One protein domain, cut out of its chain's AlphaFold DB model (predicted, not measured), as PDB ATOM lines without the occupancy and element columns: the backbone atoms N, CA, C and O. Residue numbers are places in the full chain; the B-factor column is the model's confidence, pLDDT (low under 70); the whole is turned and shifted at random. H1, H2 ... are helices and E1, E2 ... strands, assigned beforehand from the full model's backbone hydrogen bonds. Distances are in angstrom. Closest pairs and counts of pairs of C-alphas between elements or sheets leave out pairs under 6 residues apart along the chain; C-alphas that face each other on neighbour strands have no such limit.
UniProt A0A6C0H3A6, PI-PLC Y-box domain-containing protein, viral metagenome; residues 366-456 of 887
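Overview. This is residues 366 to 456 of the 887 residues of the protein "PI-PLC Y-box domain-containing protein" of viral metagenome (UniProt A0A6C0H3A6). A strongly twisted sheet of five strands has H1 packed on it next to E1 and E2, beside the strands and over none of them, while the small pair H2 and H3 lies off the sheet, beyond the last residues of E3 and E4. The printed part has 91 residues in the order E1 H1 E2 E3 E4 H2 H3 E5; the sheet, E2 E1 E3 E4 E5, is parallel. The class is mixed, helices and strands, with 44 residues, under half, in named elements. It is compact, radius of gyration of the C-alphas 13.0 A, and only just elongated, spanning 37 by 24 by 24 A.

Along the chain. E1, residues 366 to 371, runs 16.9 A from C-alpha 366 at (-32.174, 48.417, 23.118). The other strands are E2, 396 to 399, E3, 406 to 410, 13.1 A, E4, 424 to 427, and E5, 453 to 455, with C-alpha 455 at (-19.977, 49.976, 9.264). H1 is residues 376 to 386, 14.9 A; H2 is 432 to 438, 10.1 A; H3 is 441 to 444.

Arrangement. Across the neighbour strands E1 and E3, N 370 and O 408 are within hydrogen-bond range at 2.8 A; so are N 399 and O 367 across E2 and E1 at 3.0 A, N 425 and O 407 across E3 and E4 at 2.7 A, and N 455 and O 426 across E4 and E5 at 2.9 A. H1 is on the sheet at a height of 5.2 A, over none of its strands, but only just: 2 of its C-alphas fall on E2. E1, H1, E2 and E4, H2 H3, E5 are strand-helix-strand units, parallel neighbour strands with helices between, both crossovers right-handed. H2 and H3, not on the sheet, touch at the closest C-alphas, Arg 435 and Ile 444, 5.2 A apart. Every O i to N i+4 pair is within range in H2, 5 of 7 in H1; H3 is too short for one.

Size, cuts and confidence. The C-alphas farthest apart, Pro 389 and Asn 441, are 37.8 A apart. The printed part has no cut; the link E3 to E4 is long. pLDDT is under 70 at residues 389 to 390 and 446 to 450.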
ATOM      1  N   THR A 366     -31.509  49.458  23.902       92.50
ATOM      2  CA  THR A 366     -32.174  48.417  23.118       92.50
ATOM      3  C   THR A 366     -31.854  48.552  21.631       92.50
ATOM      4  O   THR A 366     -31.864  49.650  21.071       92.50
ATOM      5  N   VAL A 367     -31.585  47.424  20.968       95.94
ATOM      6  CA  VAL A 367     -31.308  47.378  19.526       95.94
ATOM      7  C   VAL A 367     -32.216  46.367  18.835       95.94
ATOM      8  O   VAL A 367     -32.233  45.187  19.182       95.94
ATOM      9  N   LYS A 368     -32.939  46.810  17.808       96.31
ATOM     10  CA  LYS A 368     -33.720  45.923  16.935       96.31
ATOM     11  C   LYS A 368     -32.890  45.513  15.721       96.31
ATOM     12  O   LYS A 368     -32.395  46.379  15.004       96.31
ATOM     13  N   LEU A 369     -32.746  44.211  15.477       96.25
ATOM     14  CA  LEU A 369     -32.063  43.687  14.287       96.25
ATOM     15  C   LEU A 369     -33.036  43.567  13.116       96.25
ATOM     16  O   LEU A 369     -34.155  43.094  13.292       96.25
ATOM     17  N   MET A 370     -32.593  43.940  11.919       96.12
ATOM     18  CA  MET A 370     -33.390  43.889  10.693       96.12
ATOM     19  C   MET A 370     -32.524  43.486   9.500       96.12
ATOM     20  O   MET A 370     -31.340  43.821   9.444       96.12
ATOM     21  N   CYS A 371     -33.103  42.788   8.526       95.19
ATOM     22  CA  CYS A 371     -32.409  42.396   7.300       95.19
ATOM     23  C   CYS A 371     -33.383  42.208   6.131       95.19
ATOM     24  O   CYS A 371     -34.591  42.350   6.297       95.19
ATOM     25  N   ASN A 372     -32.870  41.867   4.945       95.00
ATOM     26  CA  ASN A 372     -33.698  41.718   3.749       95.00
ATOM     27  C   ASN A 372     -34.253  40.302   3.517       95.00
ATOM     28  O   ASN A 372     -35.171  40.141   2.712       95.00
ATOM     29  N   TRP A 373     -33.696  39.268   4.155       92.62
ATOM     30  CA  TRP A 373     -34.010  37.865   3.833       92.62
ATOM     31  C   TRP A 373     -34.962  37.176   4.816       92.62
ATOM     32  O   TRP A 373     -35.502  36.124   4.481       92.62
ATOM     33  N   THR A 374     -35.197  37.739   6.003       93.38
ATOM     34  CA  THR A 374     -36.136  37.197   6.998       93.38
ATOM     35  C   THR A 374     -36.723  38.316   7.865       93.38
ATOM     36  O   THR A 374     -36.257  39.450   7.790       93.38
ATOM     37  N   ASP A 375     -37.772  38.033   8.637       93.06
ATOM     38  CA  ASP A 375     -38.362  38.989   9.584       93.06
ATOM     39  C   ASP A 375     -37.492  39.169  10.846       93.06
ATOM     40  O   ASP A 375     -36.741  38.264  11.225       93.06
ATOM     41  N   HIS A 376     -37.609  40.312  11.533       92.50
ATOM     42  CA  HIS A 376     -36.809  40.628  12.724       92.50
ATOM     43  C   HIS A 376     -36.917  39.604  13.863       92.50
ATOM     44  O   HIS A 376     -35.949  39.440  14.604       92.50
ATOM     45  N   LYS A 377     -38.043  38.892  14.030       89.44
ATOM     46  CA  LYS A 377     -38.189  37.897  15.110       89.44
ATOM     47  C   LYS A 377     -37.377  36.654  14.801       89.44
ATOM     48  O   LYS A 377     -36.622  36.176  15.650       89.44
ATOM     49  N   THR A 378     -37.488  36.167  13.569       90.44
ATOM     50  CA  THR A 378     -36.669  35.059  13.074       90.44
ATOM     51  C   THR A 378     -35.189  35.439  13.086       90.44
ATOM     52  O   THR A 378     -34.362  34.660  13.559       90.44
ATOM     53  N   LEU A 379     -34.844  36.654  12.644       93.06
ATOM     54  CA  LEU A 379     -33.471  37.160  12.683       93.06
ATOM     55  C   LEU A 379     -32.929  37.212  14.115       93.06
ATOM     56  O   LEU A 379     -31.835  36.713  14.366       93.06
ATOM     57  N   LEU A 380     -33.698  37.756  15.061       92.38
ATOM     58  CA  LEU A 380     -33.316  37.800  16.471       92.38
ATOM     59  C   LEU A 380     -33.118  36.393  17.035       92.38
ATOM     60  O   LEU A 380     -32.141  36.157  17.735       92.38
ATOM     61  N   SER A 381     -33.997  35.443  16.709       86.50
ATOM     62  CA  SER A 381     -33.842  34.049  17.139       86.50
ATOM     63  C   SER A 381     -32.528  33.435  16.650       86.50
ATOM     64  O   SER A 381     -31.874  32.720  17.402       86.50
ATOM     65  N   ILE A 382     -32.130  33.725  15.408       88.81
ATOM     66  CA  ILE A 382     -30.865  33.268  14.819       88.81
ATOM     67  C   ILE A 382     -29.685  33.957  15.514       88.81
ATOM     68  O   ILE A 382     -28.741  33.290  15.931       88.81
ATOM     69  N   TYR A 383     -29.743  35.279  15.675       92.81
ATOM     70  CA  TYR A 383     -28.622  36.098  16.144       92.81
ATOM     71  C   TYR A 383     -28.469  36.103  17.666       92.81
ATOM     72  O   TYR A 383     -27.399  36.441  18.158       92.81
ATOM     73  N   LYS A 384     -29.468  35.644  18.431       87.19
ATOM     74  CA  LYS A 384     -29.331  35.396  19.876       87.19
ATOM     75  C   LYS A 384     -28.177  34.451  20.196       87.19
ATOM     76  O   LYS A 384     -27.551  34.606  21.236       87.19
ATOM     77  N   ARG A 385     -27.840  33.526  19.289       89.88
ATOM     78  CA  ARG A 385     -26.674  32.645  19.452       89.88
ATOM     79  C   ARG A 385     -25.350  33.408  19.394       89.88
ATOM     80  O   ARG A 385     -24.347  32.884  19.849       89.88
ATOM     81  N   PHE A 386     -25.333  34.619  18.844       93.56
ATOM     82  CA  PHE A 386     -24.154  35.480  18.790       93.56
ATOM     83  C   PHE A 386     -23.977  36.331  20.055       93.56
ATOM     84  O   PHE A 386     -22.922  36.935  20.246       93.56
ATOM     85  N   CYS A 387     -25.002  36.377  20.904       88.12
ATOM     86  CA  CYS A 387     -25.047  37.175  22.118       88.12
ATOM     87  C   CYS A 387     -24.585  36.376  23.345       88.12
ATOM     88  O   CYS A 387     -24.583  35.144  23.353       88.12
ATOM     89  N   GLU A 388     -24.276  37.089  24.423       79.50
ATOM     90  CA  GLU A 388     -24.234  36.502  25.759       79.50
ATOM     91  C   GLU A 388     -25.642  36.014  26.170       79.50
ATOM     92  O   GLU A 388     -26.653  36.449  25.589       79.50
ATOM     93  N   PRO A 389     -25.746  35.124  27.182       67.94
ATOM     94  CA  PRO A 389     -27.030  34.610  27.652       67.94
ATOM     95  C   PRO A 389     -28.066  35.715  27.894       67.94
ATOM     96  O   PRO A 389     -27.769  36.752  28.486       67.94
ATOM     97  N   GLY A 390     -29.294  35.482  27.424       64.62
ATOM     98  CA  GLY A 390     -30.388  36.457  27.499       64.62
ATOM     99  C   GLY A 390     -30.492  37.417  26.307       64.62
ATOM    100  O   GLY A 390     -31.325  38.316  26.342       64.62
ATOM    101  N   GLY A 391     -29.699  37.232  25.243       76.38
ATOM    102  CA  GLY A 391     -29.757  38.098  24.057       76.38
ATOM    103  C   GLY A 391     -29.116  39.468  24.288       76.38
ATOM    104  O   GLY A 391     -29.527  40.453  23.675       76.38
ATOM    105  N   ARG A 392     -28.128  39.522  25.186       81.56
ATOM    106  CA  ARG A 392     -27.415  40.743  25.571       81.56
ATOM    107  C   ARG A 392     -25.977  40.740  25.071       81.56
ATOM    108  O   ARG A 392     -25.408  39.689  24.782       81.56
ATOM    109  N   TRP A 393     -25.378  41.917  25.014       85.00
ATOM    110  CA  TRP A 393     -23.935  42.071  24.898       85.00
ATOM    111  C   TRP A 393     -23.528  43.344  25.630       85.00
ATOM    112  O   TRP A 393     -23.909  44.438  25.213       85.00
ATOM    113  N   GLY A 394     -22.809  43.210  26.747       77.62
ATOM    114  CA  GLY A 394     -22.512  44.354  27.612       77.62
ATOM    115  C   GLY A 394     -23.787  45.086  28.052       77.62
ATOM    116  O   GLY A 394     -24.693  44.476  28.615       77.62
ATOM    117  N   ASP A 395     -23.866  46.386  27.755       75.00
ATOM    118  CA  ASP A 395     -24.986  47.263  28.138       75.00
ATOM    119  C   ASP A 395     -26.149  47.263  27.122       75.00
ATOM    120  O   ASP A 395     -27.067  48.083  27.223       75.00
ATOM    121  N   VAL A 396     -26.106  46.378  26.121       86.25
ATOM    122  CA  VAL A 396     -27.065  46.333  25.011       86.25
ATOM    123  C   VAL A 396     -27.926  45.079  25.080       86.25
ATOM    124  O   VAL A 396     -27.409  43.970  25.217       86.25
ATOM    125  N   ILE A 397     -29.242  45.241  24.910       87.75
ATOM    126  CA  ILE A 397     -30.178  44.135  24.668       87.75
ATOM    127  C   ILE A 397     -30.701  44.181  23.236       87.75
ATOM    128  O   ILE A 397     -31.189  45.210  22.766       87.75
ATOM    129  N   PHE A 398     -30.676  43.027  22.572       90.94
ATOM    130  CA  PHE A 398     -31.309  42.848  21.271       90.94
ATOM    131  C   PHE A 398     -32.766  42.418  21.448       90.94
ATOM    132  O   PHE A 398     -33.063  41.469  22.175       90.94
ATOM    133  N   THR A 399     -33.685  43.130  20.800       87.94
ATOM    134  CA  THR A 399     -35.126  43.024  21.066       87.94
ATOM    135  C   THR A 399     -35.952  42.849  19.794       87.94
ATOM    136  O   THR A 399     -35.558  43.288  18.713       87.94
ATOM    137  N   ASP A 400     -37.108  42.202  19.936       86.56
ATOM    138  CA  ASP A 400     -38.162  42.100  18.928       86.56
ATOM    139  C   ASP A 400     -39.275  43.144  19.115       86.56
ATOM    140  O   ASP A 400     -40.280  43.117  18.404       86.56
ATOM    141  N   ASN A 401     -39.100  44.082  20.049       85.31
ATOM    142  CA  ASN A 401     -39.999  45.218  20.198       85.31
ATOM    143  C   ASN A 401     -40.057  46.028  18.896       85.31
ATOM    144  O   ASN A 401     -39.045  46.244  18.228       85.31
ATOM    145  N   GLU A 402     -41.244  46.541  18.556       83.62
ATOM    146  CA  GLU A 402     -41.385  47.375  17.358       83.62
ATOM    147  C   GLU A 402     -40.498  48.621  17.408       83.62
ATOM    148  O   GLU A 402     -39.905  48.977  16.388       83.62
ATOM    149  N   LYS A 403     -40.404  49.240  18.592       89.81
ATOM    150  CA  LYS A 403     -39.565  50.404  18.881       89.81
ATOM    151  C   LYS A 403     -38.384  50.000  19.754       89.81
ATOM    152  O   LYS A 403     -38.566  49.302  20.751       89.81
ATOM    153  N   ALA A 404     -37.213  50.502  19.391       93.00
ATOM    154  CA  ALA A 404     -35.965  50.348  20.124       93.00
ATOM    155  C   ALA A 404     -35.203  51.683  20.124       93.00
ATOM    156  O   ALA A 404     -35.524  52.586  19.342       93.00
ATOM    157  N   ASP A 405     -34.200  51.808  20.992       94.06
ATOM    158  CA  ASP A 405     -33.338  52.995  21.046       94.06
ATOM    159  C   ASP A 405     -32.544  53.146  19.744       94.06
ATOM    160  O   ASP A 405     -32.428  54.253  19.215       94.06
ATOM    161  N   PHE A 406     -32.089  52.021  19.180       96.25
ATOM    162  CA  PHE A 406     -31.460  51.954  17.863       96.25
ATOM    163  C   PHE A 406     -31.989  50.795  17.015       96.25
ATOM    164  O   PHE A 406     -32.495  49.785  17.510       96.25
ATOM    165  N   TYR A 407     -31.802  50.919  15.705       96.94
ATOM    166  CA  TYR A 407     -32.105  49.880  14.723       96.94
ATOM    167  C   TYR A 407     -30.804  49.453  14.053       96.94
ATOM    168  O   TYR A 407     -29.997  50.294  13.679       96.94
ATOM    169  N   CYS A 408     -30.578  48.161  13.878       96.12
ATOM    170  CA  CYS A 408     -29.428  47.634  13.159       96.12
ATOM    171  C   CYS A 408     -29.917  46.965  11.877       96.12
ATOM    172  O   CYS A 408     -30.529  45.897  11.912       96.12
ATOM    173  N   ILE A 409     -29.663  47.621  10.750       95.06
ATOM    174  CA  ILE A 409     -30.082  47.184   9.426       95.06
ATOM    175  C   ILE A 409     -28.912  46.465   8.764       95.06
ATOM    176  O   ILE A 409     -27.886  47.075   8.468       95.06
ATOM    177  N   ILE A 410     -29.078  45.175   8.498       94.75
ATOM    178  CA  ILE A 410     -28.104  44.345   7.798       94.75
ATOM    179  C   ILE A 410     -28.512  44.263   6.326       94.75
ATOM    180  O   ILE A 410     -29.586  43.759   5.998       94.75
ATOM    181  N   ASN A 411     -27.641  44.750   5.442       93.06
ATOM    182  CA  ASN A 411     -27.857  44.983   4.011       93.06
ATOM    183  C   ASN A 411     -28.909  46.063   3.723       93.06
ATOM    184  O   ASN A 411     -28.558  47.165   3.307       93.06
ATOM    185  N   PHE A 412     -30.187  45.745   3.917       92.56
ATOM    186  CA  PHE A 412     -31.323  46.653   3.762       92.56
ATOM    187  C   PHE A 412     -32.556  46.067   4.469       92.56
ATOM    188  O   PHE A 412     -32.626  44.851   4.653       92.56
ATOM    189  N   PRO A 413     -33.521  46.893   4.902       93.50
ATOM    190  CA  PRO A 413     -34.686  46.420   5.631       93.50
ATOM    191  C   PRO A 413     -35.757  45.899   4.669       93.50
ATOM    192  O   PRO A 413     -35.810  46.288   3.497       93.50
ATOM    193  N   ARG A 414     -36.665  45.064   5.172       92.56
ATOM    194  CA  ARG A 414     -37.901  44.754   4.447       92.56
ATOM    195  C   ARG A 414     -38.856  45.950   4.480       92.56
ATOM    196  O   ARG A 414     -38.800  46.794   5.372       92.56
ATOM    197  N   SER A 415     -39.759  46.019   3.503       86.69
ATOM    198  CA  SER A 415     -40.715  47.126   3.370       86.69
ATOM    199  C   SER A 415     -41.803  47.155   4.452       86.69
ATOM    200  O   SER A 415     -42.488  48.163   4.583       86.69
ATOM    201  N   ASP A 416     -42.006  46.049   5.170       88.25
ATOM    202  CA  ASP A 416     -43.047  45.849   6.184       88.25
ATOM    203  C   ASP A 416     -42.589  46.150   7.622       88.25
ATOM    204  O   ASP A 416     -43.395  46.056   8.546       88.25
ATOM    205  N   GLU A 417     -41.330  46.538   7.837       89.75
ATOM    206  CA  GLU A 417     -40.783  46.768   9.177       89.75
ATOM    207  C   GLU A 417     -40.677  48.257   9.534       89.75
ATOM    208  O   GLU A 417     -40.261  49.084   8.724       89.75
ATOM    209  N   TYR A 418     -41.010  48.597  10.784       91.00
ATOM    210  CA  TYR A 418     -40.784  49.932  11.345       91.00
ATOM    211  C   TYR A 418     -39.318  50.133  11.754       91.00
ATOM    212  O   TYR A 418     -38.743  49.273  12.435       91.00
ATOM    213  N   TRP A 419     -38.763  51.290  11.381       93.31
ATOM    214  CA  TRP A 419     -37.439  51.786  11.760       93.31
ATOM    215  C   TRP A 419     -37.351  53.310  11.597       93.31
ATOM    216  O   TRP A 419     -38.102  53.911  10.827       93.31
ATOM    217  N   GLU A 420     -36.404  53.933  12.300       91.44
ATOM    218  CA  GLU A 420     -36.123  55.372  12.216       91.44
ATOM    219  C   GLU A 420     -34.704  55.587  11.687       91.44
ATOM    220  O   GLU A 420     -33.734  55.101  12.275       91.44
ATOM    221  N   ARG A 421     -34.567  56.313  10.570       86.19
ATOM    222  CA  ARG A 421     -33.283  56.466   9.868       86.19
ATOM    223  C   ARG A 421     -32.204  57.087  10.759       86.19
ATOM    224  O   ARG A 421     -31.116  56.520  10.827       86.19
ATOM    225  N   GLU A 422     -32.519  58.135  11.526       87.62
ATOM    226  CA  GLU A 422     -31.535  58.812  12.394       87.62
ATOM    227  C   GLU A 422     -31.081  57.979  13.601       87.62
ATOM    228  O   GLU A 422     -30.103  58.334  14.254       87.62
ATOM    229  N   LYS A 423     -31.767  56.867  13.886       92.50
ATOM    230  CA  LYS A 423     -31.428  55.892  14.938       92.50
ATOM    231  C   LYS A 423     -30.891  54.580  14.370       92.50
ATOM    232  O   LYS A 423     -30.695  53.612  15.104       92.50
ATOM    233  N   SER A 424     -30.708  54.510  13.055       93.12
ATOM    234  CA  SER A 424     -30.340  53.276  12.374       93.12
ATOM    235  C   SER A 424     -28.838  53.189  12.137       93.12
ATOM    236  O   SER A 424     -28.215  54.129  11.643       93.12
ATOM    237  N   ILE A 425     -28.274  52.030  12.449       91.81
ATOM    238  CA  ILE A 425     -26.945  51.590  12.048       91.81
ATOM    239  C   ILE A 425     -27.102  50.775  10.775       91.81
ATOM    240  O   ILE A 425     -27.894  49.833  10.741       91.81
ATOM    241  N   LEU A 426     -26.333  51.114   9.747       89.44
ATOM    242  CA  LEU A 426     -26.314  50.352   8.509       89.44
ATOM    243  C   LEU A 426     -25.066  49.474   8.401       89.44
ATOM    244  O   LEU A 426     -23.931  49.949   8.425       89.44
ATOM    245  N   LEU A 427     -25.294  48.183   8.221       89.50
ATOM    246  CA  LEU A 427     -24.284  47.152   8.058       89.50
ATOM    247  C   LEU A 427     -24.431  46.499   6.679       89.50
ATOM    248  O   LEU A 427     -25.530  46.440   6.136       89.50
ATOM    249  N   SER A 428     -23.353  45.959   6.109       86.31
ATOM    250  CA  SER A 428     -23.438  45.143   4.888       86.31
ATOM    251  C   SER A 428     -22.641  43.865   5.032       86.31
ATOM    252  O   SER A 428     -21.511  43.870   5.512       86.31
ATOM    253  N   MET A 429     -23.214  42.779   4.533       90.69
ATOM    254  CA  MET A 429     -22.563  41.480   4.421       90.69
ATOM    255  C   MET A 429     -21.921  41.264   3.050       90.69
ATOM    256  O   MET A 429     -21.062  40.402   2.912       90.69
ATOM    257  N   GLU A 430     -22.294  42.066   2.050       88.19
ATOM    258  CA  GLU A 430     -21.832  41.910   0.670       88.19
ATOM    259  C   GLU A 430     -20.799  42.965   0.258       88.19
ATOM    260  O   GLU A 430     -20.810  44.103   0.747       88.19
ATOM    261  N   GLU A 431     -19.926  42.602  -0.685       85.62
ATOM    262  CA  GLU A 431     -19.038  43.538  -1.382       85.62
ATOM    263  C   GLU A 431     -19.779  44.300  -2.499       85.62
ATOM    264  O   GLU A 431     -20.891  43.942  -2.893       85.62
ATOM    265  N   LEU A 432     -19.199  45.402  -2.981       81.44
ATOM    266  CA  LEU A 432     -19.883  46.373  -3.842       81.44
ATOM    267  C   LEU A 432     -20.446  45.777  -5.146       81.44
ATOM    268  O   LEU A 432     -21.537  46.164  -5.571       81.44
ATOM    269  N   GLN A 433     -19.739  44.860  -5.805       79.69
ATOM    270  CA  GLN A 433     -20.192  44.246  -7.052       79.69
ATOM    271  C   GLN A 433     -21.374  43.285  -6.821       79.69
ATOM    272  O   GLN A 433     -22.335  43.289  -7.598       79.69
ATOM    273  N   ASN A 434     -21.375  42.539  -5.720       83.25
ATOM    274  CA  ASN A 434     -22.512  41.741  -5.268       83.25
ATOM    275  C   ASN A 434     -23.712  42.626  -4.924       83.25
ATOM    276  O   ASN A 434     -24.824  42.323  -5.356       83.25
ATOM    277  N   ARG A 435     -23.507  43.761  -4.242       86.00
ATOM    278  CA  ARG A 435     -24.592  44.727  -3.980       86.00
ATOM    279  C   ARG A 435     -25.226  45.211  -5.278       86.00
ATOM    280  O   ARG A 435     -26.440  45.151  -5.409       86.00
ATOM    281  N   LYS A 436     -24.420  45.582  -6.280       84.38
ATOM    282  CA  LYS A 436     -24.915  45.974  -7.616       84.38
ATOM    283  C   LYS A 436     -25.737  44.890  -8.312       84.38
ATOM    284  O   LYS A 436     -26.510  45.199  -9.210       84.38
ATOM    285  N   THR A 437     -25.544  43.632  -7.925       84.00
ATOM    286  CA  THR A 437     -26.245  42.486  -8.508       84.00
ATOM    287  C   THR A 437     -27.560  42.188  -7.785       84.00
ATOM    288  O   THR A 437     -28.528  41.799  -8.435       84.00
ATOM    289  N   TYR A 438     -27.603  42.344  -6.456       84.88
ATOM    290  CA  TYR A 438     -28.697  41.823  -5.627       84.88
ATOM    291  C   TYR A 438     -29.496  42.880  -4.858       84.88
ATOM    292  O   TYR A 438     -30.582  42.564  -4.375       84.88
ATOM    293  N   PHE A 439     -28.976  44.096  -4.685       89.56
ATOM    294  CA  PHE A 439     -29.611  45.110  -3.841       89.56
ATOM    295  C   PHE A 439     -30.445  46.068  -4.702       89.56
ATOM    296  O   PHE A 439     -30.066  46.354  -5.841       89.56
ATOM    297  N   PRO A 440     -31.556  46.610  -4.169       90.19
ATOM    298  CA  PRO A 440     -32.234  47.743  -4.791       90.19
ATOM    299  C   PRO A 440     -31.280  48.936  -4.938       90.19
ATOM    300  O   PRO A 440     -30.385  49.120  -4.111       90.19
ATOM    301  N   ASN A 441     -31.477  49.757  -5.973       83.50
ATOM    302  CA  ASN A 441     -30.541  50.822  -6.357       83.50
ATOM    303  C   ASN A 441     -30.184  51.766  -5.199       83.50
ATOM    304  O   ASN A 441     -29.021  52.121  -5.020       83.50
ATOM    305  N   GLU A 442     -31.171  52.131  -4.387       83.25
ATOM    306  CA  GLU A 442     -31.021  53.018  -3.237       83.25
ATOM    307  C   GLU A 442     -30.238  52.406  -2.063       83.25
ATOM    308  O   GLU A 442     -29.826  53.143  -1.171       83.25
ATOM    309  N   TRP A 443     -30.003  51.089  -2.064       85.62
ATOM    310  CA  TRP A 443     -29.251  50.360  -1.035       85.62
ATOM    311  C   TRP A 443     -27.883  49.855  -1.516       85.62
ATOM    312  O   TRP A 443     -27.088  49.400  -0.697       85.62
ATOM    313  N   ILE A 444     -27.563  49.960  -2.815       78.12
ATOM    314  CA  ILE A 444     -26.221  49.627  -3.333       78.12
ATOM    315  C   ILE A 444     -25.176  50.558  -2.695       78.12
ATOM    316  O   ILE A 444     -24.161  50.097  -2.165       78.12
ATOM    317  N   ILE A 445     -25.452  51.865  -2.747       72.44
ATOM    318  CA  ILE A 445     -24.698  52.945  -2.100       72.44
ATOM    319  C   ILE A 445     -25.744  53.885  -1.472       72.44
ATOM    320  O   ILE A 445     -26.201  54.825  -2.122       72.44
ATOM    321  N   PRO A 446     -26.211  53.589  -0.250       68.69
ATOM    322  CA  PRO A 446     -27.274  54.359   0.382       68.69
ATOM    323  C   PRO A 446     -26.761  55.710   0.862       68.69
ATOM    324  O   PRO A 446     -25.653  55.796   1.388       68.69
ATOM    325  N   LYS A 447     -27.606  56.743   0.737       66.19
ATOM    326  CA  LYS A 447     -27.313  58.096   1.230       66.19
ATOM    327  C   LYS A 447     -27.068  58.077   2.737       66.19
ATOM    328  O   LYS A 447     -27.965  57.699   3.501       66.19
ATOM    329  N   ARG A 448     -25.848  58.423   3.156       64.00
ATOM    330  CA  ARG A 448     -25.331  58.129   4.511       64.00
ATOM    331  C   ARG A 448     -25.608  59.222   5.531       64.00
ATOM    332  O   ARG A 448     -25.575  58.953   6.729       64.00
ATOM    333  N   ASP A 449     -25.942  60.414   5.062       56.53
ATOM    334  CA  ASP A 449     -25.972  61.671   5.822       56.53
ATOM    335  C   ASP A 449     -26.991  61.686   6.973       56.53
ATOM    336  O   ASP A 449     -26.951  62.557   7.840       56.53
ATOM    337  N   HIS A 450     -27.885  60.694   7.011       66.25
ATOM    338  CA  HIS A 450     -29.008  60.617   7.942       66.25
ATOM    339  C   HIS A 450     -29.071  59.324   8.762       66.25
ATOM    340  O   HIS A 450     -30.011  59.164   9.532       66.25
ATOM    341  N   PHE A 451     -28.126  58.391   8.603       81.81
ATOM    342  CA  PHE A 451     -28.037  57.238   9.506       81.81
ATOM    343  C   PHE A 451     -27.354  57.638  10.819       81.81
ATOM    344  O   PHE A 451     -26.482  58.511  10.824       81.81
ATOM    345  N   PHE A 452     -27.714  56.971  11.922       82.12
ATOM    346  CA  PHE A 452     -26.985  57.115  13.186       82.12
ATOM    347  C   PHE A 452     -25.511  56.761  12.984       82.12
ATOM    348  O   PHE A 452     -24.616  57.502  13.388       82.12
ATOM    349  N   ASN A 453     -25.267  55.628  12.316       79.69
ATOM    350  CA  ASN A 453     -23.933  55.161  11.966       79.69
ATOM    351  C   ASN A 453     -23.974  54.158  10.799       79.69
ATOM    352  O   ASN A 453     -25.037  53.683  10.399       79.69
ATOM    353  N   TYR A 454     -22.814  53.787  10.270       80.12
ATOM    354  CA  TYR A 454     -22.669  52.682   9.330       80.12
ATOM    355  C   TYR A 454     -21.312  52.005   9.518       80.12
ATOM    356  O   TYR A 454     -20.339  52.623   9.940       80.12
ATOM    357  N   PHE A 455     -21.225  50.725   9.175       76.81
ATOM    358  CA  PHE A 455     -19.977  49.976   9.264       76.81
ATOM    359  C   PHE A 455     -19.684  49.293   7.929       76.81
ATOM    360  O   PHE A 455     -20.241  48.245   7.605       76.81
ATOM    361  N   PHE A 456     -18.784  49.908   7.155       72.94
ATOM    362  CA  PHE A 456     -18.297  49.382   5.875       72.94
ATOM    363  C   PHE A 456     -16.774  49.214   5.822       72.94
ATOM    364  O   PHE A 456     -16.236  48.952   4.750       72.94
TER     365      PHE A 456